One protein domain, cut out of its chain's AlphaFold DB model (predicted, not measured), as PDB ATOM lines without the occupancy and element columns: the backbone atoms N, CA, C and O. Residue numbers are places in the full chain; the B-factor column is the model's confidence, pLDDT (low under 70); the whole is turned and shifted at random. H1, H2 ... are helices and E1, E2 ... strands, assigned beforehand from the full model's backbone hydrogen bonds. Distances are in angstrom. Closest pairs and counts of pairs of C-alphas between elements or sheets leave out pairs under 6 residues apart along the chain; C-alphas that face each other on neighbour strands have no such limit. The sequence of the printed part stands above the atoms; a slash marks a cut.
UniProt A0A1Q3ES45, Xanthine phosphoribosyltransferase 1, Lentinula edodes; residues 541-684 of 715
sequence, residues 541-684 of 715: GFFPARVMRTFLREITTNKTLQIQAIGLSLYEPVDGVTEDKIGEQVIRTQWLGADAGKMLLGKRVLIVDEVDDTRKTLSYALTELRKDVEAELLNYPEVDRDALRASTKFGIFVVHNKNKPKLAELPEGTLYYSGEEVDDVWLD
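This is residues 541 to 684 of the 715 residues of the protein "Xanthine phosphoribosyltransferase 1" of Lentinula edodes (UniProt A0A1Q3ES45). A twisted sheet of three parallel strands, in the order E3 E4 E5, has H3 along one face and the first part of H1 on the other. The hairpin E1 E2 packs on the first part of H3 and its tip, residues 575 to 580, sticks out, while H4 folds back from H3 at the far end. The printed part has 144 residues, with four named helices and five named strands, H1 E1 E2 H2 E3 H3 H4 E4 E5; its class is mixed. It is only just compact, close to loose, with a radius of gyration of the C-alphas of 17.0 A, and spans 55 by 36 by 26 A.

Look first at E3, residues 604 to 612, E4, residues 649 to 658, and E5, residues 671 to 678: N 607 and O 651 are 2.8 A apart, N 654 and O 673 2.9 A, within hydrogen-bond range. H3, residues 616 to 633, is on this sheet, its height over the sheet 10.9 A; the closest C-alphas of H3 and E4 are Leu 622 and Phe 650, 7.7 A. With H4, residues 638 to 647, these make a strand-helix-strand unit, parallel neighbours E3 and E4 joined through helices, its crossover right-handed. H1, residues 543 to 555, is on the opposite face; its closest C-alpha pair with E3 is Ala 545 and Val 608, 5.9 A. E1, residues 564 to 570, and E2, residues 586 to 590, form an antiparallel hairpin, with N 569 and O 587 2.9 A apart; the closest C-alphas of E2 and H3 are Val 586 and Thr 617, 6.5 A. H2, residues 596 to 600, touches H3 at residues 625 to 633 alone, closest at the C-alphas of Gly 597 and Val 629, 4.3 A. Every O i to N i+4 pair is within hydrogen-bond range in H2 and H3, against 7 of 9 in H1 and 4 of 6 in H4.

Find C-alpha 543 at (93.759, 130.313, 138.845), where H1 begins its 19.3 A. H3 runs 25.8 A and E4 24.9 A; E5 ends at C-alpha 678, (88.388, 112.988, 133.225).

The C-alphas farthest apart, Gly 576 and Val 639, are 55.6 A apart. The printed part has no cut; the links E1 to E2 and E4 to E5 are long. The pLDDT is under 70 in 24 residues, among them 571 to 585.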
ATOM      1  N   GLY A 541      90.653 132.459 134.459       55.22
ATOM      2  CA  GLY A 541      91.561 131.466 133.861       55.22
ATOM      3  C   GLY A 541      93.025 131.485 134.317       55.22
ATOM      4  O   GLY A 541      93.839 130.653 133.925       55.22
ATOM      5  N   PHE A 542      93.413 132.412 135.194       69.06
ATOM      6  CA  PHE A 542      94.752 132.425 135.793       69.06
ATOM      7  C   PHE A 542      94.841 131.618 137.083       69.06
ATOM      8  O   PHE A 542      95.941 131.530 137.642       69.06
ATOM      9  N   PHE A 543      93.734 131.071 137.597       76.94
ATOM     10  CA  PHE A 543      93.759 130.313 138.845       76.94
ATOM     11  C   PHE A 543      94.760 129.144 138.785       76.94
ATOM     12  O   PHE A 543      95.691 129.156 139.604       76.94
ATOM     13  N   PRO A 544      94.731 128.247 137.774       82.75
ATOM     14  CA  PRO A 544      95.715 127.165 137.679       82.75
ATOM     15  C   PRO A 544      97.156 127.679 137.604       82.75
ATOM     16  O   PRO A 544      98.054 127.181 138.283       82.75
ATOM     17  N   ALA A 545      97.397 128.755 136.854       84.81
ATOM     18  CA  ALA A 545      98.730 129.338 136.723       84.81
ATOM     19  C   ALA A 545      99.237 129.985 138.020       84.81
ATOM     20  O   ALA A 545     100.432 129.938 138.324       84.81
ATOM     21  N   ARG A 546      98.353 130.591 138.820       80.50
ATOM     22  CA  ARG A 546      98.699 131.164 140.132       80.50
ATOM     23  C   ARG A 546      99.005 130.072 141.151       80.50
ATOM     24  O   ARG A 546      99.959 130.235 141.921       80.50
ATOM     25  N   VAL A 547      98.239 128.985 141.128       80.94
ATOM     26  CA  VAL A 547      98.480 127.785 141.934       80.94
ATOM     27  C   VAL A 547      99.841 127.190 141.570       80.94
ATOM     28  O   VAL A 547     100.728 127.126 142.423       80.94
ATOM     29  N   MET A 548     100.081 126.920 140.283       83.38
ATOM     30  CA  MET A 548     101.363 126.406 139.798       83.38
ATOM     31  C   MET A 548     102.532 127.320 140.157       83.38
ATOM     32  O   MET A 548     103.582 126.848 140.590       83.38
ATOM     33  N   ARG A 549     102.379 128.643 140.024       83.50
ATOM     34  CA  ARG A 549     103.433 129.596 140.407       83.50
ATOM     35  C   ARG A 549     103.801 129.455 141.879       83.50
ATOM     36  O   ARG A 549     104.973 129.590 142.214       83.50
ATOM     37  N   THR A 550     102.817 129.230 142.743       77.56
ATOM     38  CA  THR A 550     103.038 129.081 144.183       77.56
ATOM     39  C   THR A 550     103.867 127.834 144.468       77.56
ATOM     40  O   THR A 550     104.921 127.966 145.085       77.56
ATOM     41  N   PHE A 551     103.480 126.683 143.911       79.25
ATOM     42  CA  PHE A 551     104.236 125.433 144.045       79.25
ATOM     43  C   PHE A 551     105.655 125.540 143.478       79.25
ATOM     44  O   PHE A 551     106.631 125.205 144.145       79.25
ATOM     45  N   LEU A 552     105.802 126.088 142.268       81.56
ATOM     46  CA  LEU A 552     107.118 126.218 141.645       81.56
ATOM     47  C   LEU A 552     108.021 127.225 142.373       81.56
ATOM     48  O   LEU A 552     109.243 127.092 142.319       81.56
ATOM     49  N   ARG A 553     107.471 128.233 143.061       76.94
ATOM     50  CA  ARG A 553     108.272 129.220 143.807       76.94
ATOM     51  C   ARG A 553     108.981 128.599 145.011       76.94
ATOM     52  O   ARG A 553     110.059 129.063 145.359       76.94
ATOM     53  N   GLU A 554     108.397 127.589 145.646       66.19
ATOM     54  CA  GLU A 554     108.994 126.950 146.829       66.19
ATOM     55  C   GLU A 554     110.196 126.070 146.473       66.19
ATOM     56  O   GLU A 554     111.134 125.958 147.258       66.19
ATOM     57  N   ILE A 555     110.206 125.522 145.256       70.12
ATOM     58  CA  ILE A 555     111.249 124.611 144.764       70.12
ATOM     59  C   ILE A 555     112.265 125.280 143.829       70.12
ATOM     60  O   ILE A 555     113.245 124.655 143.425       70.12
ATOM     61  N   THR A 556     112.053 126.543 143.448       67.81
ATOM     62  CA  THR A 556     112.979 127.282 142.581       67.81
ATOM     63  C   THR A 556     113.740 128.348 143.357       67.81
ATOM     64  O   THR A 556     113.202 129.072 144.188       67.81
ATOM     65  N   THR A 557     115.023 128.511 143.035       59.19
ATOM     66  CA  THR A 557     115.872 129.582 143.583       59.19
ATOM     67  C   THR A 557     115.474 130.977 143.087       59.19
ATOM     68  O   THR A 557     115.924 131.984 143.634       59.19
ATOM     69  N   ASN A 558     114.616 131.059 142.064       56.31
ATOM     70  CA  ASN A 558     114.148 132.307 141.477       56.31
ATOM     71  C   ASN A 558     112.781 132.703 142.056       56.31
ATOM     72  O   ASN A 558     111.748 132.140 141.697       56.31
ATOM     73  N   LYS A 559     112.766 133.723 142.919       55.44
ATOM     74  CA  LYS A 559     111.550 134.199 143.600       55.44
ATOM     75  C   LYS A 559     110.536 134.889 142.670       55.44
ATOM     76  O   LYS A 559     109.420 135.169 143.107       55.44
ATOM     77  N   THR A 560     110.887 135.137 141.405       59.69
ATOM     78  CA  THR A 560     110.113 135.986 140.486       59.69
ATOM     79  C   THR A 560     109.640 135.216 139.248       59.69
ATOM     80  O   THR A 560     109.943 135.572 138.110       59.69
ATOM     81  N   LEU A 561     108.879 134.138 139.452       74.62
ATOM     82  CA  LEU A 561     108.216 133.419 138.359       74.62
ATOM     83  C   LEU A 561     107.138 134.303 137.711       74.62
ATOM     84  O   LEU A 561     106.084 134.565 138.298       74.62
ATOM     85  N   GLN A 562     107.412 134.768 136.491       79.88
ATOM     86  CA  GLN A 562     106.492 135.609 135.728       79.88
ATOM     87  C   GLN A 562     105.363 134.784 135.096       79.88
ATOM     88  O   GLN A 562     105.590 133.691 134.562       79.88
ATOM     89  N   ILE A 563     104.151 135.339 135.141       82.12
ATOM     90  CA  ILE A 563     102.966 134.834 134.442       82.12
ATOM     91  C   ILE A 563     102.689 135.777 133.270       82.12
ATOM     92  O   ILE A 563     102.718 136.993 133.445       82.12
ATOM     93  N   GLN A 564     102.460 135.198 132.101       82.38
ATOM     94  CA  GLN A 564     102.132 135.865 130.849       82.38
ATOM     95  C   GLN A 564     100.814 135.295 130.321       82.38
ATOM     96  O   GLN A 564     100.504 134.137 130.596       82.38
ATOM     97  N   ALA A 565     100.053 136.100 129.590       79.88
ATOM     98  CA  ALA A 565      98.726 135.757 129.087       79.88
ATOM     99  C   ALA A 565      98.742 135.651 127.559       79.88
ATOM    100  O   ALA A 565      99.279 136.542 126.898       79.88
ATOM    101  N   ILE A 566      98.146 134.594 127.012       83.00
ATOM    102  CA  ILE A 566      97.748 134.510 125.607       83.00
ATOM    103  C   ILE A 566      96.256 134.171 125.554       83.00
ATOM    104  O   ILE A 566      95.776 133.323 126.299       83.00
ATOM    105  N   GLY A 567      95.531 134.855 124.680       79.00
ATOM    106  CA  GLY A 567      94.106 134.638 124.472       79.00
ATOM    107  C   GLY A 567      93.896 133.943 123.138       79.00
ATOM    108  O   GLY A 567      94.367 134.440 122.107       79.00
ATOM    109  N   LEU A 568      93.207 132.804 123.158       80.44
ATOM    110  CA  LEU A 568      92.869 132.022 121.973       80.44
ATOM    111  C   LEU A 568      91.365 131.739 121.961       80.44
ATOM    112  O   LEU A 568      90.785 131.396 122.984       80.44
ATOM    113  N   SER A 569      90.740 131.838 120.793       71.75
ATOM    114  CA  SER A 569      89.359 131.407 120.574       71.75
ATOM    115  C   SER A 569      89.343 130.255 119.574       71.75
ATOM    116  O   SER A 569      90.026 130.314 118.549       71.75
ATOM    117  N   LEU A 570      88.608 129.190 119.896       71.75
ATOM    118  CA  LEU A 570      88.412 128.025 119.041       71.75
ATOM    119  C   LEU A 570      86.930 127.954 118.666       71.75
ATOM    120  O   LEU A 570      86.084 127.810 119.539       71.75
ATOM    121  N   TYR A 571      86.633 128.039 117.372       59.69
ATOM    122  CA  TYR A 571      85.279 127.873 116.852       59.69
ATOM    123  C   TYR A 571      85.137 126.448 116.307       59.69
ATOM    124  O   TYR A 571      85.840 126.066 115.369       59.69
ATOM    125  N   GLU A 572      84.255 125.642 116.900       52.41
ATOM    126  CA  GLU A 572      83.896 124.320 116.378       52.41
ATOM    127  C   GLU A 572      82.463 124.340 115.824       52.41
ATOM    128  O   GLU A 572      81.593 125.006 116.392       52.41
ATOM    129  N   PRO A 573      82.181 123.653 114.702       47.00
ATOM    130  CA  PRO A 573      80.812 123.492 114.238       47.00
ATOM    131  C   PRO A 573      80.030 122.610 115.220       47.00
ATOM    132  O   PRO A 573      80.427 121.483 115.507       47.00
ATOM    133  N   VAL A 574      78.904 123.125 115.714       49.12
ATOM    134  CA  VAL A 574      77.938 122.364 116.517       49.12
ATOM    135  C   VAL A 574      76.971 121.655 115.568       49.12
ATOM    136  O   VAL A 574      76.400 122.287 114.674       49.12
ATOM    137  N   ASP A 575      76.770 120.348 115.749       41.81
ATOM    138  CA  ASP A 575      75.802 119.580 114.962       41.81
ATOM    139  C   ASP A 575      74.382 120.159 115.134       41.81
ATOM    140  O   ASP A 575      73.798 120.096 116.215       41.81
ATOM    141  N   GLY A 576      73.810 120.706 114.052       51.47
ATOM    142  CA  GLY A 576      72.400 121.118 113.989       51.47
ATOM    143  C   GLY A 576      72.100 122.602 113.741       51.47
ATOM    144  O   GLY A 576      70.923 122.958 113.734       51.47
ATOM    145  N   VAL A 577      73.095 123.465 113.495       42.38
ATOM    146  CA  VAL A 577      72.860 124.890 113.175       42.38
ATOM    147  C   VAL A 577      73.293 125.203 111.738       42.38
ATOM    148  O   VAL A 577      74.461 125.067 111.382       42.38
ATOM    149  N   THR A 578      72.343 125.611 110.893       42.94
ATOM    150  CA  THR A 578      72.588 126.116 109.530       42.94
ATOM    151  C   THR A 578      72.474 127.642 109.498       42.94
ATOM    152  O   THR A 578      71.439 128.151 109.917       42.94
ATOM    153  N   GLU A 579      73.496 128.296 108.919       36.06
ATOM    154  CA  GLU A 579      73.753 129.756 108.761       36.06
ATOM    155  C   GLU A 579      74.444 130.394 109.991       36.06
ATOM    156  O   GLU A 579      73.915 130.337 111.090       36.06
ATOM    157  N   ASP A 580      75.662 130.962 109.959       33.53
ATOM    158  CA  ASP A 580      76.534 131.486 108.896       33.53
ATOM    159  C   ASP A 580      78.032 131.211 109.202       33.53
ATOM    160  O   ASP A 580      78.495 131.399 110.322       33.53
ATOM    161  N   LYS A 581      78.792 130.772 108.184       39.62
ATOM    162  CA  LYS A 581      80.270 130.602 108.102       39.62
ATOM    163  C   LYS A 581      81.062 130.509 109.426       39.62
ATOM    164  O   LYS A 581      81.871 131.379 109.745       39.62
ATOM    165  N   ILE A 582      80.925 129.377 110.110       34.81
ATOM    166  CA  ILE A 582      81.790 128.950 111.221       34.81
ATOM    167  C   ILE A 582      83.042 128.280 110.625       34.81
ATOM    168  O   ILE A 582      82.923 127.386 109.788       34.81
ATOM    169  N   GLY A 583      84.244 128.739 110.988       42.78
ATOM    170  CA  GLY A 583      85.518 128.214 110.471       42.78
ATOM    171  C   GLY A 583      86.272 127.345 111.484       42.78
ATOM    172  O   GLY A 583      86.242 127.632 112.670       42.78
ATOM    173  N   GLU A 584      87.008 126.333 111.009       53.69
ATOM    174  CA  GLU A 584      87.785 125.343 111.798       53.69
ATOM    175  C   GLU A 584      89.061 125.892 112.498       53.69
ATOM    176  O   GLU A 584      89.970 125.127 112.829       53.69
ATOM    177  N   GLN A 585      89.210 127.210 112.667       64.12
ATOM    178  CA  GLN A 585      90.509 127.841 112.950       64.12
ATOM    179  C   GLN A 585      90.598 128.454 114.352       64.12
ATOM    180  O   GLN A 585      89.681 129.129 114.814       64.12
ATOM    181  N   VAL A 586      91.752 128.265 115.002       76.50
ATOM    182  CA  VAL A 586      92.105 128.958 116.248       76.50
ATOM    183  C   VAL A 586      92.455 130.414 115.931       76.50
ATOM    184  O   VAL A 586      93.359 130.681 115.135       76.50
ATOM    185  N   ILE A 587      91.768 131.357 116.574       71.94
ATOM    186  CA  ILE A 587      91.986 132.800 116.430       71.94
ATOM    187  C   ILE A 587      92.740 133.326 117.651       71.94
ATOM    188  O   ILE A 587      92.379 133.031 118.788       71.94
ATOM    189  N   ARG A 588      93.777 134.142 117.432       76.62
ATOM    190  CA  ARG A 588      94.465 134.857 118.517       76.62
ATOM    191  C   ARG A 588      93.668 136.094 118.910       76.62
ATOM    192  O   ARG A 588      93.559 137.023 118.115       76.62
ATOM    193  N   THR A 589      93.166 136.124 120.135       65.56
ATOM    194  CA  THR A 589      92.500 137.301 120.712       65.56
ATOM    195  C   THR A 589      93.490 138.184 121.475       65.56
ATOM    196  O   THR A 589      93.362 139.406 121.466       65.56
ATOM    197  N   GLN A 590      94.533 137.590 122.067       70.12
ATOM    198  CA  GLN A 590      95.610 138.298 122.766       70.12
ATOM    199  C   GLN A 590      96.942 137.555 122.602       70.12
ATOM    200  O   GLN A 590      96.991 136.327 122.649       70.12
ATOM    201  N   TRP A 591      98.049 138.290 122.443       85.62
ATOM    202  CA  TRP A 591      99.390 137.708 122.319       85.62
ATOM    203  C   TRP A 591     100.445 138.487 123.116       85.62
ATOM    204  O   TRP A 591     100.190 139.597 123.579       85.62
ATOM    205  N   LEU A 592     101.656 137.930 123.239       77.44
ATOM    206  CA  LEU A 592     102.759 138.460 124.063       77.44
ATOM    207  C   LEU A 592     103.414 139.757 123.527       77.44
ATOM    208  O   LEU A 592     104.382 140.244 124.108       77.44
ATOM    209  N   GLY A 593     102.884 140.337 122.446       72.00
ATOM    210  CA  GLY A 593     103.409 141.545 121.802       72.00
ATOM    211  C   GLY A 593     104.607 141.291 120.877       72.00
ATOM    212  O   GLY A 593     104.986 140.151 120.625       72.00
ATOM    213  N   ALA A 594     105.203 142.367 120.352       71.00
ATOM    214  CA  ALA A 594     106.270 142.294 119.342       71.00
ATOM    215  C   ALA A 594     107.605 141.718 119.863       71.00
ATOM    216  O   ALA A 594     108.399 141.219 119.074       71.00
ATOM    217  N   ASP A 595     107.844 141.752 121.178       76.19
ATOM    218  CA  ASP A 595     109.066 141.229 121.814       76.19
ATOM    219  C   ASP A 595     108.887 139.806 122.391       76.19
ATOM    220  O   ASP A 595     109.699 139.354 123.204       76.19
ATOM    221  N   ALA A 596     107.835 139.082 121.984       78.62
ATOM    222  CA  ALA A 596     107.509 137.742 122.483       78.62
ATOM    223  C   ALA A 596     108.713 136.786 122.451       78.62
ATOM    224  O   ALA A 596     109.037 136.154 123.459       78.62
ATOM    225  N   GLY A 597     109.434 136.733 121.330       80.62
ATOM    226  CA  GLY A 597     110.596 135.863 121.174       80.62
ATOM    227  C   GLY A 597     111.712 136.161 122.183       80.62
ATOM    228  O   GLY A 597     112.187 135.241 122.850       80.62
ATOM    229  N   LYS A 598     112.048 137.440 122.421       84.38
ATOM    230  CA  LYS A 598     113.042 137.849 123.443       84.38
ATOM    231  C   LYS A 598     112.639 137.418 124.845       84.38
ATOM    232  O   LYS A 598     113.485 137.100 125.680       84.38
ATOM    233  N   MET A 599     111.338 137.432 125.129       83.69
ATOM    234  CA  MET A 599     110.824 137.042 126.438       83.69
ATOM    235  C   MET A 599     110.976 135.544 126.701       83.69
ATOM    236  O   MET A 599     111.154 135.169 127.868       83.69
ATOM    237  N   LEU A 600     110.897 134.722 125.652       89.62
ATOM    238  CA  LEU A 600     110.898 133.259 125.702       89.62
ATOM    239  C   LEU A 600     112.305 132.659 125.562       89.62
ATOM    240  O   LEU A 600     112.591 131.629 126.176       89.62
ATOM    241  N   LEU A 601     113.176 133.302 124.783       91.50
ATOM    242  CA  LEU A 601     114.489 132.778 124.418       91.50
ATOM    243  C   LEU A 601     115.369 132.475 125.645       91.50
ATOM    244  O   LEU A 601     115.492 133.276 126.573       91.50
ATOM    245  N   GLY A 602     115.972 131.287 125.652       88.81
ATOM    246  CA  GLY A 602     116.828 130.774 126.723       88.81
ATOM    247  C   GLY A 602     116.088 130.394 128.011       88.81
ATOM    248  O   GLY A 602     116.730 130.140 129.033       88.81
ATOM    249  N   LYS A 603     114.746 130.376 128.009       89.56
ATOM    250  CA  LYS A 603     113.941 130.105 129.208       89.56
ATOM    251  C   LYS A 603     113.228 128.762 129.163       89.56
ATOM    252  O   LYS A 603     112.989 128.166 128.118       89.56
ATOM    253  N   ARG A 604     112.827 128.317 130.354       90.25
ATOM    254  CA  ARG A 604     111.888 127.208 130.543       90.25
ATOM    255  C   ARG A 604     110.482 127.781 130.677       90.25
ATOM    256  O   ARG A 604     110.181 128.474 131.651       90.25
ATOM    257  N   VAL A 605     109.651 127.516 129.684       91.56
ATOM    258  CA  VAL A 605     108.309 128.066 129.528       91.56
ATOM    259  C   VAL A 605     107.301 126.953 129.787       91.56
ATOM    260  O   VAL A 605     107.287 125.943 129.095       91.56
ATOM    261  N   LEU A 606     106.461 127.141 130.802       93.25
ATOM    262  CA  LEU A 606     105.322 126.267 131.076       93.25
ATOM    263  C   LEU A 606     104.052 126.950 130.566       93.25
ATOM    264  O   LEU A 606     103.740 128.044 131.047       93.25
ATOM    265  N   ILE A 607     103.371 126.330 129.609       94.38
ATOM    266  CA  ILE A 607     102.025 126.688 129.160       94.38
ATOM    267  C   ILE A 607     101.045 126.047 130.143       94.38
ATOM    268  O   ILE A 607     101.207 124.878 130.483       94.38
ATOM    269  N   VAL A 608     100.093 126.819 130.649       92.19
ATOM    270  CA  VAL A 608      99.120 126.394 131.653       92.19
ATOM    271  C   VAL A 608      97.721 126.669 131.124       92.19
ATOM    272  O   VAL A 608      97.465 127.777 130.655       92.19
ATOM    273  N   ASP A 609      96.849 125.678 131.226       91.06
ATOM    274  CA  ASP A 609      95.436 125.771 130.861       91.06
ATOM    275  C   ASP A 609      94.580 125.021 131.896       91.06
ATOM    276  O   ASP A 609      95.101 124.267 132.726       91.06
ATOM    277  N   GLU A 610      93.275 125.239 131.881       88.75
ATOM    278  CA  GLU A 610      92.327 124.524 132.736       88.75
ATOM    279  C   GLU A 610      92.048 123.136 132.176       88.75
ATOM    280  O   GLU A 610      92.154 122.144 132.899       88.75
ATOM    281  N   VAL A 611      91.769 123.053 130.874       89.25
ATOM    282  CA  VAL A 611      91.314 121.822 130.232       89.25
ATOM    283  C   VAL A 611      92.029 121.552 128.907       89.25
ATOM    284  O   VAL A 611      92.133 122.416 128.041       89.25
ATOM    285  N   ASP A 612      92.497 120.319 128.713       92.75
ATOM    286  CA  ASP A 612      92.823 119.801 127.381       92.75
ATOM    287  C   ASP A 612      91.609 119.046 126.830       92.75
ATOM    288  O   ASP A 612      91.404 117.870 127.145       92.75
ATOM    289  N   ASP A 613      90.804 119.722 126.007       89.19
ATOM    290  CA  ASP A 613      89.631 119.137 125.346       89.19
ATOM    291  C   ASP A 613      90.009 118.468 124.009       89.19
ATOM    292  O   ASP A 613      90.324 117.276 123.983       89.19
ATOM    293  N   THR A 614      90.059 119.210 122.897       88.38
ATOM    294  CA  THR A 614      90.448 118.677 121.571       88.38
ATOM    295  C   THR A 614      91.932 118.833 121.237       88.38
ATOM    296  O   THR A 614      92.367 118.407 120.162       88.38
ATOM    297  N   ARG A 615      92.729 119.431 122.134       91.31
ATOM    298  CA  ARG A 615      94.157 119.776 121.971       91.31
ATOM    299  C   ARG A 615      94.499 120.835 120.925       91.31
ATOM    300  O   ARG A 615      95.667 121.210 120.796       91.31
ATOM    301  N   LYS A 616      93.518 121.350 120.184       88.75
ATOM    302  CA  LYS A 616      93.749 122.331 119.113       88.75
ATOM    303  C   LYS A 616      94.388 123.619 119.633       88.75
ATOM    304  O   LYS A 616      95.402 124.055 119.092       88.75
ATOM    305  N   THR A 617      93.842 124.196 120.702       87.94
ATOM    306  CA  THR A 617      94.333 125.446 121.308       87.94
ATOM    307  C   THR A 617      95.744 125.294 121.871       87.94
ATOM    308  O   THR A 617      96.611 126.113 121.576       87.94
ATOM    309  N   LEU A 618      96.020 124.202 122.594       91.31
ATOM    310  CA  LEU A 618      97.341 123.903 123.158       91.31
ATOM    311  C   LEU A 618      98.407 123.671 122.079       91.31
ATOM    312  O   LEU A 618      99.513 124.209 122.172       91.31
ATOM    313  N   SER A 619      98.077 122.891 121.044       91.62
ATOM    314  CA  SER A 619      98.983 122.646 119.915       91.62
ATOM    315  C   SER A 619      99.278 123.938 119.149       91.62
ATOM    316  O   SER A 619     100.440 124.232 118.847       91.62
ATOM    317  N   TYR A 620      98.252 124.764 118.925       91.06
ATOM    318  CA  TYR A 620      98.400 126.079 118.311       91.06
ATOM    319  C   TYR A 620      99.284 127.006 119.158       91.06
ATOM    320  O   TYR A 620     100.287 127.515 118.658       91.06
ATOM    321  N   ALA A 621      98.980 127.167 120.452       91.44
ATOM    322  CA  ALA A 621      99.751 127.994 121.381       91.44
ATOM    323  C   ALA A 621     101.241 127.635 121.356       91.44
ATOM    324  O   ALA A 621     102.100 128.500 121.178       91.44
ATOM    325  N   LEU A 622     101.554 126.344 121.495       93.56
ATOM    326  CA  LEU A 622     102.928 125.857 121.488       93.56
ATOM    327  C   LEU A 622     103.628 126.118 120.149       93.56
ATOM    328  O   LEU A 622     104.785 126.545 120.134       93.56
ATOM    329  N   THR A 623     102.942 125.859 119.037       91.50
ATOM    330  CA  THR A 623     103.495 126.046 117.691       91.50
ATOM    331  C   THR A 623     103.823 127.511 117.432       91.50
ATOM    332  O   THR A 623     104.925 127.828 116.985       91.50
ATOM    333  N   GLU A 624     102.913 128.419 117.771       91.56
ATOM    334  CA  GLU A 624     103.111 129.846 117.542       91.56
ATOM    335  C   GLU A 624     104.169 130.451 118.475       91.56
ATOM    336  O   GLU A 624     105.011 131.218 118.016       91.56
ATOM    337  N   LEU A 625     104.227 130.045 119.749       92.06
ATOM    338  CA  LEU A 625     105.297 130.485 120.657       92.06
ATOM    339  C   LEU A 625     106.681 129.998 120.198       92.06
ATOM    340  O   LEU A 625     107.672 130.709 120.354       92.06
ATOM    341  N   ARG A 626     106.769 128.797 119.611       91.50
ATOM    342  CA  ARG A 626     108.015 128.312 118.995       91.50
ATOM    343  C   ARG A 626     108.398 129.143 117.772       91.50
ATOM    344  O   ARG A 626     109.578 129.439 117.612       91.50
ATOM    345  N   LYS A 627     107.431 129.555 116.943       91.31
ATOM    346  CA  LYS A 627     107.696 130.463 115.813       91.31
ATOM    347  C   LYS A 627     108.251 131.804 116.283       91.31
ATOM    348  O   LYS A 627     109.203 132.284 115.678       91.31
ATOM    349  N   ASP A 628     107.728 132.367 117.372       91.44
ATOM    350  CA  ASP A 628     108.255 133.617 117.939       91.44
ATOM    351  C   ASP A 628     109.713 133.466 118.406       91.44
ATOM    352  O   ASP A 628     110.532 134.361 118.202       91.44
ATOM    353  N   VAL A 629     110.061 132.317 119.000       92.06
ATOM    354  CA  VAL A 629     111.447 131.994 119.382       92.06
ATOM    355  C   VAL A 629     112.350 131.873 118.153       92.06
ATOM    356  O   VAL A 629     113.435 132.446 118.145       92.06
ATOM    357  N   GLU A 630     111.916 131.160 117.111       91.50
ATOM    358  CA  GLU A 630     112.698 131.012 115.874       91.50
ATOM    359  C   GLU A 630     112.878 132.344 115.138       91.50
ATOM    360  O   GLU A 630     113.970 132.627 114.646       91.50
ATOM    361  N   ALA A 631     111.849 133.193 115.110       91.06
ATOM    362  CA  ALA A 631     111.946 134.535 114.546       91.06
ATOM    363  C   ALA A 631     112.973 135.390 115.302       91.06
ATOM    364  O   ALA A 631     113.779 136.078 114.676       91.06
ATOM    365  N   GLU A 632     113.001 135.306 116.635       92.56
ATOM    366  CA  GLU A 632     113.977 136.036 117.444       92.56
ATOM    367  C   GLU A 632     115.399 135.485 117.298       92.56
ATOM    368  O   GLU A 632     116.353 136.258 117.269       92.56
ATOM    369  N   LEU A 633     115.569 134.168 117.144       90.94
ATOM    370  CA  LEU A 633     116.880 133.543 116.934       90.94
ATOM    371  C   LEU A 633     117.615 134.107 115.708       90.94
ATOM    372  O   LEU A 633     118.847 134.160 115.707       90.94
ATOM    373  N   LEU A 634     116.890 134.576 114.686       91.06
ATOM    374  CA  LEU A 634     117.485 135.205 113.503       91.06
ATOM    375  C   LEU A 634     118.253 136.497 113.829       91.06
ATOM    376  O   LEU A 634     119.177 136.841 113.089       91.06
ATOM    377  N   ASN A 635     117.949 137.156 114.951       91.19
ATOM    378  CA  ASN A 635     118.652 138.354 115.420       91.19
ATOM    379  C   ASN A 635     120.006 138.047 116.089       91.19
ATOM    380  O   ASN A 635     120.766 138.973 116.371       91.19
ATOM    381  N   TYR A 636     120.322 136.772 116.344       90.44
ATOM    382  CA  TYR A 636     121.550 136.340 117.016       90.44
ATOM    383  C   TYR A 636     122.555 135.712 116.029       90.44
ATOM    384  O   TYR A 636     122.135 135.170 114.995       90.44
ATOM    385  N   PRO A 637     123.874 135.753 116.322       90.38
ATOM    386  CA  PRO A 637     124.896 135.080 115.519       90.38
ATOM    387  C   PRO A 637     124.643 133.575 115.419       90.38
ATOM    388  O   PRO A 637     124.222 132.950 116.388       90.38
ATOM    389  N   GLU A 638     124.949 132.975 114.266       86.88
ATOM    390  CA  GLU A 638     124.680 131.554 113.986       86.88
ATOM    391  C   GLU A 638     125.289 130.608 115.035       86.88
ATOM    392  O   GLU A 638     124.642 129.649 115.447       86.88
ATOM    393  N   VAL A 639     126.472 130.957 115.550       87.19
ATOM    394  CA  VAL A 639     127.202 130.208 116.587       87.19
ATOM    395  C   VAL A 639     126.420 130.099 117.905       87.19
ATOM    396  O   VAL A 639     126.525 129.092 118.601       87.19
ATOM    397  N   ASP A 640     125.603 131.105 118.235       87.44
ATOM    398  CA  ASP A 640     124.857 131.162 119.497       87.44
ATOM    399  C   ASP A 640     123.439 130.580 119.373       87.44
ATOM    400  O   ASP A 640     122.818 130.223 120.380       87.44
ATOM    401  N   ARG A 641     122.911 130.461 118.144       90.81
ATOM    402  CA  ARG A 641     121.515 130.052 117.899       90.81
ATOM    403  C   ARG A 641     121.220 128.659 118.426       90.81
ATOM    404  O   ARG A 641     120.189 128.462 119.062       90.81
ATOM    405  N   ASP A 642     122.118 127.707 118.202       87.75
ATOM    406  CA  ASP A 642     121.890 126.317 118.604       87.75
ATOM    407  C   ASP A 642     121.901 126.151 120.125       87.75
ATOM    408  O   ASP A 642     121.055 125.445 120.680       87.75
ATOM    409  N   ALA A 643     122.781 126.872 120.825       88.69
ATOM    410  CA  ALA A 643     122.814 126.888 122.284       88.69
ATOM    411  C   ALA A 643     121.557 127.553 122.883       88.69
ATOM    412  O   ALA A 643     120.960 127.042 123.841       88.69
ATOM    413  N   LEU A 644     121.106 128.670 122.302       89.25
ATOM    414  CA  LEU A 644     119.890 129.376 122.722       89.25
ATOM    415  C   LEU A 644     118.621 128.562 122.431       89.25
ATOM    416  O   LEU A 644     117.729 128.468 123.279       89.25
ATOM    417  N   ARG A 645     118.561 127.889 121.280       89.69
ATOM    418  CA  ARG A 645     117.477 126.961 120.937       89.69
ATOM    419  C   ARG A 645     117.446 125.773 121.896       89.69
ATOM    420  O   ARG A 645     116.389 125.435 122.417       89.69
ATOM    421  N   ALA A 646     118.601 125.176 122.201       87.50
ATOM    422  CA  ALA A 646     118.688 124.033 123.107       87.50
ATOM    423  C   ALA A 646     118.294 124.375 124.555       87.50
ATOM    424  O   ALA A 646     117.698 123.533 125.237       87.50
ATOM    425  N   SER A 647     118.601 125.590 125.020       90.06
ATOM    426  CA  SER A 647     118.250 126.073 126.365       90.06
ATOM    427  C   SER A 647     116.795 126.537 126.500       90.06
ATOM    428  O   SER A 647     116.258 126.527 127.610       90.06
ATOM    429  N   THR A 648     116.126 126.869 125.391       92.56
ATOM    430  CA  THR A 648     114.695 127.204 125.378       92.56
ATOM    431  C   THR A 648     113.853 125.930 125.439       92.56
ATOM    432  O   THR A 648     113.878 125.110 124.522       92.56
ATOM    433  N   LYS A 649     113.098 125.728 126.523       92.00
ATOM    434  CA  LYS A 649     112.273 124.523 126.736       92.00
ATOM    435  C   LYS A 649     110.811 124.889 126.928       92.00
ATOM    436  O   LYS A 649     110.514 125.819 127.669       92.00
ATOM    437  N   PHE A 650     109.918 124.100 126.337       93.69
ATOM    438  CA  PHE A 650     108.473 124.223 126.516       93.69
ATOM    439  C   PHE A 650     107.904 122.993 127.223       93.69
ATOM    440  O   PHE A 650     108.321 121.867 126.947       93.69
ATOM    441  N   GLY A 651     106.938 123.217 128.106       94.94
ATOM    442  CA  GLY A 651     106.069 122.184 128.656       94.94
ATOM    443  C   GLY A 651     104.634 122.685 128.766       94.94
ATOM    444  O   GLY A 651     104.407 123.895 128.735       94.94
ATOM    445  N   ILE A 652     103.686 121.766 128.900       96.12
ATOM    446  CA  ILE A 652     102.252 122.030 129.035       96.12
ATOM    447  C   ILE A 652     101.769 121.411 130.345       96.12
ATOM    448  O   ILE A 652     102.127 120.277 130.652       96.12
ATOM    449  N   PHE A 653     100.973 122.154 131.105       95.19
ATOM    450  CA  PHE A 653     100.221 121.659 132.249       95.19
ATOM    451  C   PHE A 653      98.743 122.009 132.074       95.19
ATOM    452  O   PHE A 653      98.425 123.169 131.818       95.19
ATOM    453  N   VAL A 654      97.861 121.029 132.255       93.69
ATOM    454  CA  VAL A 654      96.411 121.240 132.338       93.69
ATOM    455  C   VAL A 654      95.866 120.717 133.658       93.69
ATOM    456  O   VAL A 654      96.405 119.751 134.200       93.69
ATOM    457  N   VAL A 655      94.809 121.336 134.190       90.75
ATOM    458  CA  VAL A 655      94.139 120.801 135.389       90.75
ATOM    459  C   VAL A 655      93.460 119.481 135.036       90.75
ATOM    460  O   VAL A 655      93.750 118.473 135.674       90.75
ATOM    461  N   HIS A 656      92.664 119.465 133.965       92.38
ATOM    462  CA  HIS A 656      91.955 118.277 133.500       92.38
ATOM    463  C   HIS A 656      92.296 117.953 132.042       92.38
ATOM    464  O   HIS A 656      92.200 118.805 131.160       92.38
ATOM    465  N   ASN A 657      92.654 116.705 131.754       94.62
ATOM    466  CA  ASN A 657      92.680 116.191 130.387       94.62
ATOM    467  C   ASN A 657      91.418 115.359 130.141       94.62
ATOM    468  O   ASN A 657      91.180 114.380 130.847       94.62
ATOM    469  N   LYS A 658      90.614 115.725 129.132       91.38
ATOM    470  CA  LYS A 658      89.428 114.931 128.781       91.38
ATOM    471  C   LYS A 658      89.812 113.688 127.985       91.38
ATOM    472  O   LYS A 658      90.546 113.780 126.994       91.38
ATOM    473  N   ASN A 659      89.240 112.547 128.348       90.94
ATOM    474  CA  ASN A 659      89.384 111.254 127.686       90.94
ATOM    475  C   ASN A 659      88.554 111.192 126.396       90.94
ATOM    476  O   ASN A 659      87.630 110.392 126.254       90.94
ATOM    477  N   LYS A 660      88.903 112.042 125.429       87.81
ATOM    478  CA  LYS A 660      88.294 112.103 124.096       87.81
ATOM    479  C   LYS A 660      89.361 112.117 122.995       87.81
ATOM    480  O   LYS A 660      90.523 112.434 123.274       87.81
ATOM    481  N   PRO A 661      89.009 111.778 121.739       88.81
ATOM    482  CA  PRO A 661      89.933 111.863 120.612       88.81
ATOM    483  C   PRO A 661      90.507 113.272 120.452       88.81
ATOM    484  O   PRO A 661      89.787 114.267 120.488       88.81
ATOM    485  N   LYS A 662      91.823 113.352 120.258       90.69
ATOM    486  CA  LYS A 662      92.557 114.617 120.205       90.69
ATOM    487  C   LYS A 662      92.760 114.981 118.744       90.69
ATOM    488  O   LYS A 662      93.311 114.194 117.980       90.69
ATOM    489  N   LEU A 663      92.261 116.152 118.360       86.81
ATOM    490  CA  LEU A 663      92.189 116.600 116.968       86.81
ATOM    491  C   LEU A 663      93.474 117.301 116.507       86.81
ATOM    492  O   LEU A 663      93.603 117.640 115.334       86.81
ATOM    493  N   ALA A 664      94.421 117.513 117.423       87.00
ATOM    494  CA  ALA A 664      95.753 118.014 117.130       87.00
ATOM    495  C   ALA A 664      96.819 117.207 117.883       87.00
ATOM    496  O   ALA A 664      96.607 116.755 119.012       87.00
ATOM    497  N   GLU A 665      97.986 117.066 117.263       88.12
ATOM    498  CA  GLU A 665      99.159 116.450 117.880       88.12
ATOM    499  C   GLU A 665     100.064 117.511 118.513       88.12
ATOM    500  O   GLU A 665     100.095 118.673 118.092       88.12
ATOM    501  N   LEU A 666     100.811 117.109 119.541       89.56
ATOM    502  CA  LEU A 666     101.886 117.923 120.104       89.56
ATOM    503  C   LEU A 666     103.215 117.492 119.476       89.56
ATOM    504  O   LEU A 666     103.423 116.296 119.274       89.56
ATOM    505  N   PRO A 667     104.143 118.428 119.211       85.50
ATOM    506  CA  PRO A 667     105.470 118.091 118.718       85.50
ATOM    507  C   PRO A 667     106.188 117.084 119.626       85.50
ATOM    508  O   PRO A 667     106.095 117.171 120.856       85.50
ATOM    509  N   GLU A 668     106.964 116.187 119.021       78.69
ATOM    510  CA  GLU A 668     107.731 115.164 119.735       78.69
ATOM    511  C   GLU A 668     108.642 115.780 120.817       78.69
ATOM    512  O   GLU A 668     109.243 116.845 120.632       78.69
ATOM    513  N   GLY A 669     108.705 115.134 121.984       80.19
ATOM    514  CA  GLY A 669     109.494 115.599 123.130       80.19
ATOM    515  C   GLY A 669     108.894 116.775 123.912       80.19
ATOM    516  O   GLY A 669     109.555 117.306 124.807       80.19
ATOM    517  N   THR A 670     107.663 117.201 123.608       87.19
ATOM    518  CA  THR A 670     106.939 118.183 124.432       87.19
ATOM    519  C   THR A 670     106.602 117.571 125.788       87.19
ATOM    520  O   THR A 670     105.926 116.548 125.860       87.19
ATOM    521  N   LEU A 671     107.059 118.205 126.871       93.00
ATOM    522  CA  LEU A 671     106.672 117.809 128.225       93.00
ATOM    523  C   LEU A 671     105.193 118.145 128.436       93.00
ATOM    524  O   LEU A 671     104.800 119.291 128.226       93.00
ATOM    525  N   TYR A 672     104.397 117.171 128.856       94.50
ATOM    526  CA  TYR A 672     102.961 117.325 129.065       94.50
ATOM    527  C   TYR A 672     102.576 116.749 130.426       94.50
ATOM    528  O   TYR A 672     103.004 115.649 130.775       94.50
ATOM    529  N   TYR A 673     101.780 117.501 131.177       93.62
ATOM    530  CA  TYR A 673     101.323 117.159 132.516       93.62
ATOM    531  C   TYR A 673      99.821 117.445 132.627       93.62
ATOM    532  O   TYR A 673      99.368 118.516 132.223       93.62
ATOM    533  N   SER A 674      99.068 116.521 133.206       94.00
ATOM    534  CA  SER A 674      97.660 116.690 133.577       94.00
ATOM    535  C   SER A 674      97.515 116.511 135.089       94.00
ATOM    536  O   SER A 674      98.232 115.710 135.694       94.00
ATOM    537  N   GLY A 675      96.642 117.299 135.719       87.88
ATOM    538  CA  GLY A 675      96.278 117.117 137.126       87.88
ATOM    539  C   GLY A 675      95.387 115.891 137.320       87.88
ATOM    540  O   GLY A 675      95.627 115.087 138.219       87.88
ATOM    541  N   GLU A 676      94.402 115.732 136.438       89.31
ATOM    542  CA  GLU A 676      93.464 114.617 136.440       89.31
ATOM    543  C   GLU A 676      93.019 114.245 135.018       89.31
ATOM    544  O   GLU A 676      92.941 115.085 134.118       89.31
ATOM    545  N   GLU A 677      92.743 112.957 134.824       92.31
ATOM    546  CA  GLU A 677      92.166 112.402 133.601       92.31
ATOM    547  C   GLU A 677      90.663 112.236 133.818       92.31
ATOM    548  O   GLU A 677      90.249 111.457 134.677       92.31
ATOM    549  N   VAL A 678      89.848 112.951 133.047       87.12
ATOM    550  CA  VAL A 678      88.388 112.988 133.225       87.12
ATOM    551  C   VAL A 678      87.675 112.453 131.995       87.12
ATOM    552  O   VAL A 678      88.204 112.505 130.886       87.12
ATOM    553  N   ASP A 679      86.462 111.941 132.165       87.31
ATOM    554  CA  ASP A 679      85.611 111.574 131.031       87.31
ATOM    555  C   ASP A 679      85.236 112.808 130.186       87.31
ATOM    556  O   ASP A 679      85.492 113.952 130.571       87.31
ATOM    557  N   ASP A 680      84.645 112.596 129.006       87.69
ATOM    558  CA  ASP A 680      84.149 113.694 128.161       87.69
ATOM    559  C   ASP A 680      82.866 114.292 128.759       87.69
ATOM    560  O   ASP A 680      81.747 114.025 128.319       87.69
ATOM    561  N   VAL A 681      83.050 115.042 129.842       81.12
ATOM    562  CA  VAL A 681      82.005 115.717 130.605       81.12
ATOM    563  C   VAL A 681      82.233 117.223 130.598       81.12
ATOM    564  O   VAL A 681      83.326 117.723 130.306       81.12
ATOM    565  N   TRP A 682      81.167 117.953 130.901       80.44
ATOM    566  CA  TRP A 682      81.265 119.369 131.213       80.44
ATOM    567  C   TRP A 682      81.935 119.543 132.582       80.44
ATOM    568  O   TRP A 682      81.669 118.761 133.496       80.44
ATOM    569  N   LEU A 683      82.833 120.521 132.703       79.88
ATOM    570  CA  LEU A 683      83.583 120.797 133.928       79.88
ATOM    571  C   LEU A 683      83.212 122.195 134.413       79.88
ATOM    572  O   LEU A 683      83.502 123.168 133.727       79.88
ATOM    573  N   ASP A 684      82.611 122.280 135.597       79.50
ATOM    574  CA  ASP A 684      82.281 123.553 136.231       79.50
ATOM    575  C   ASP A 684      83.316 123.880 137.308       79.50
ATOM    576  O   ASP A 684      83.368 123.249 138.371       79.50
TER     577      ASP A 684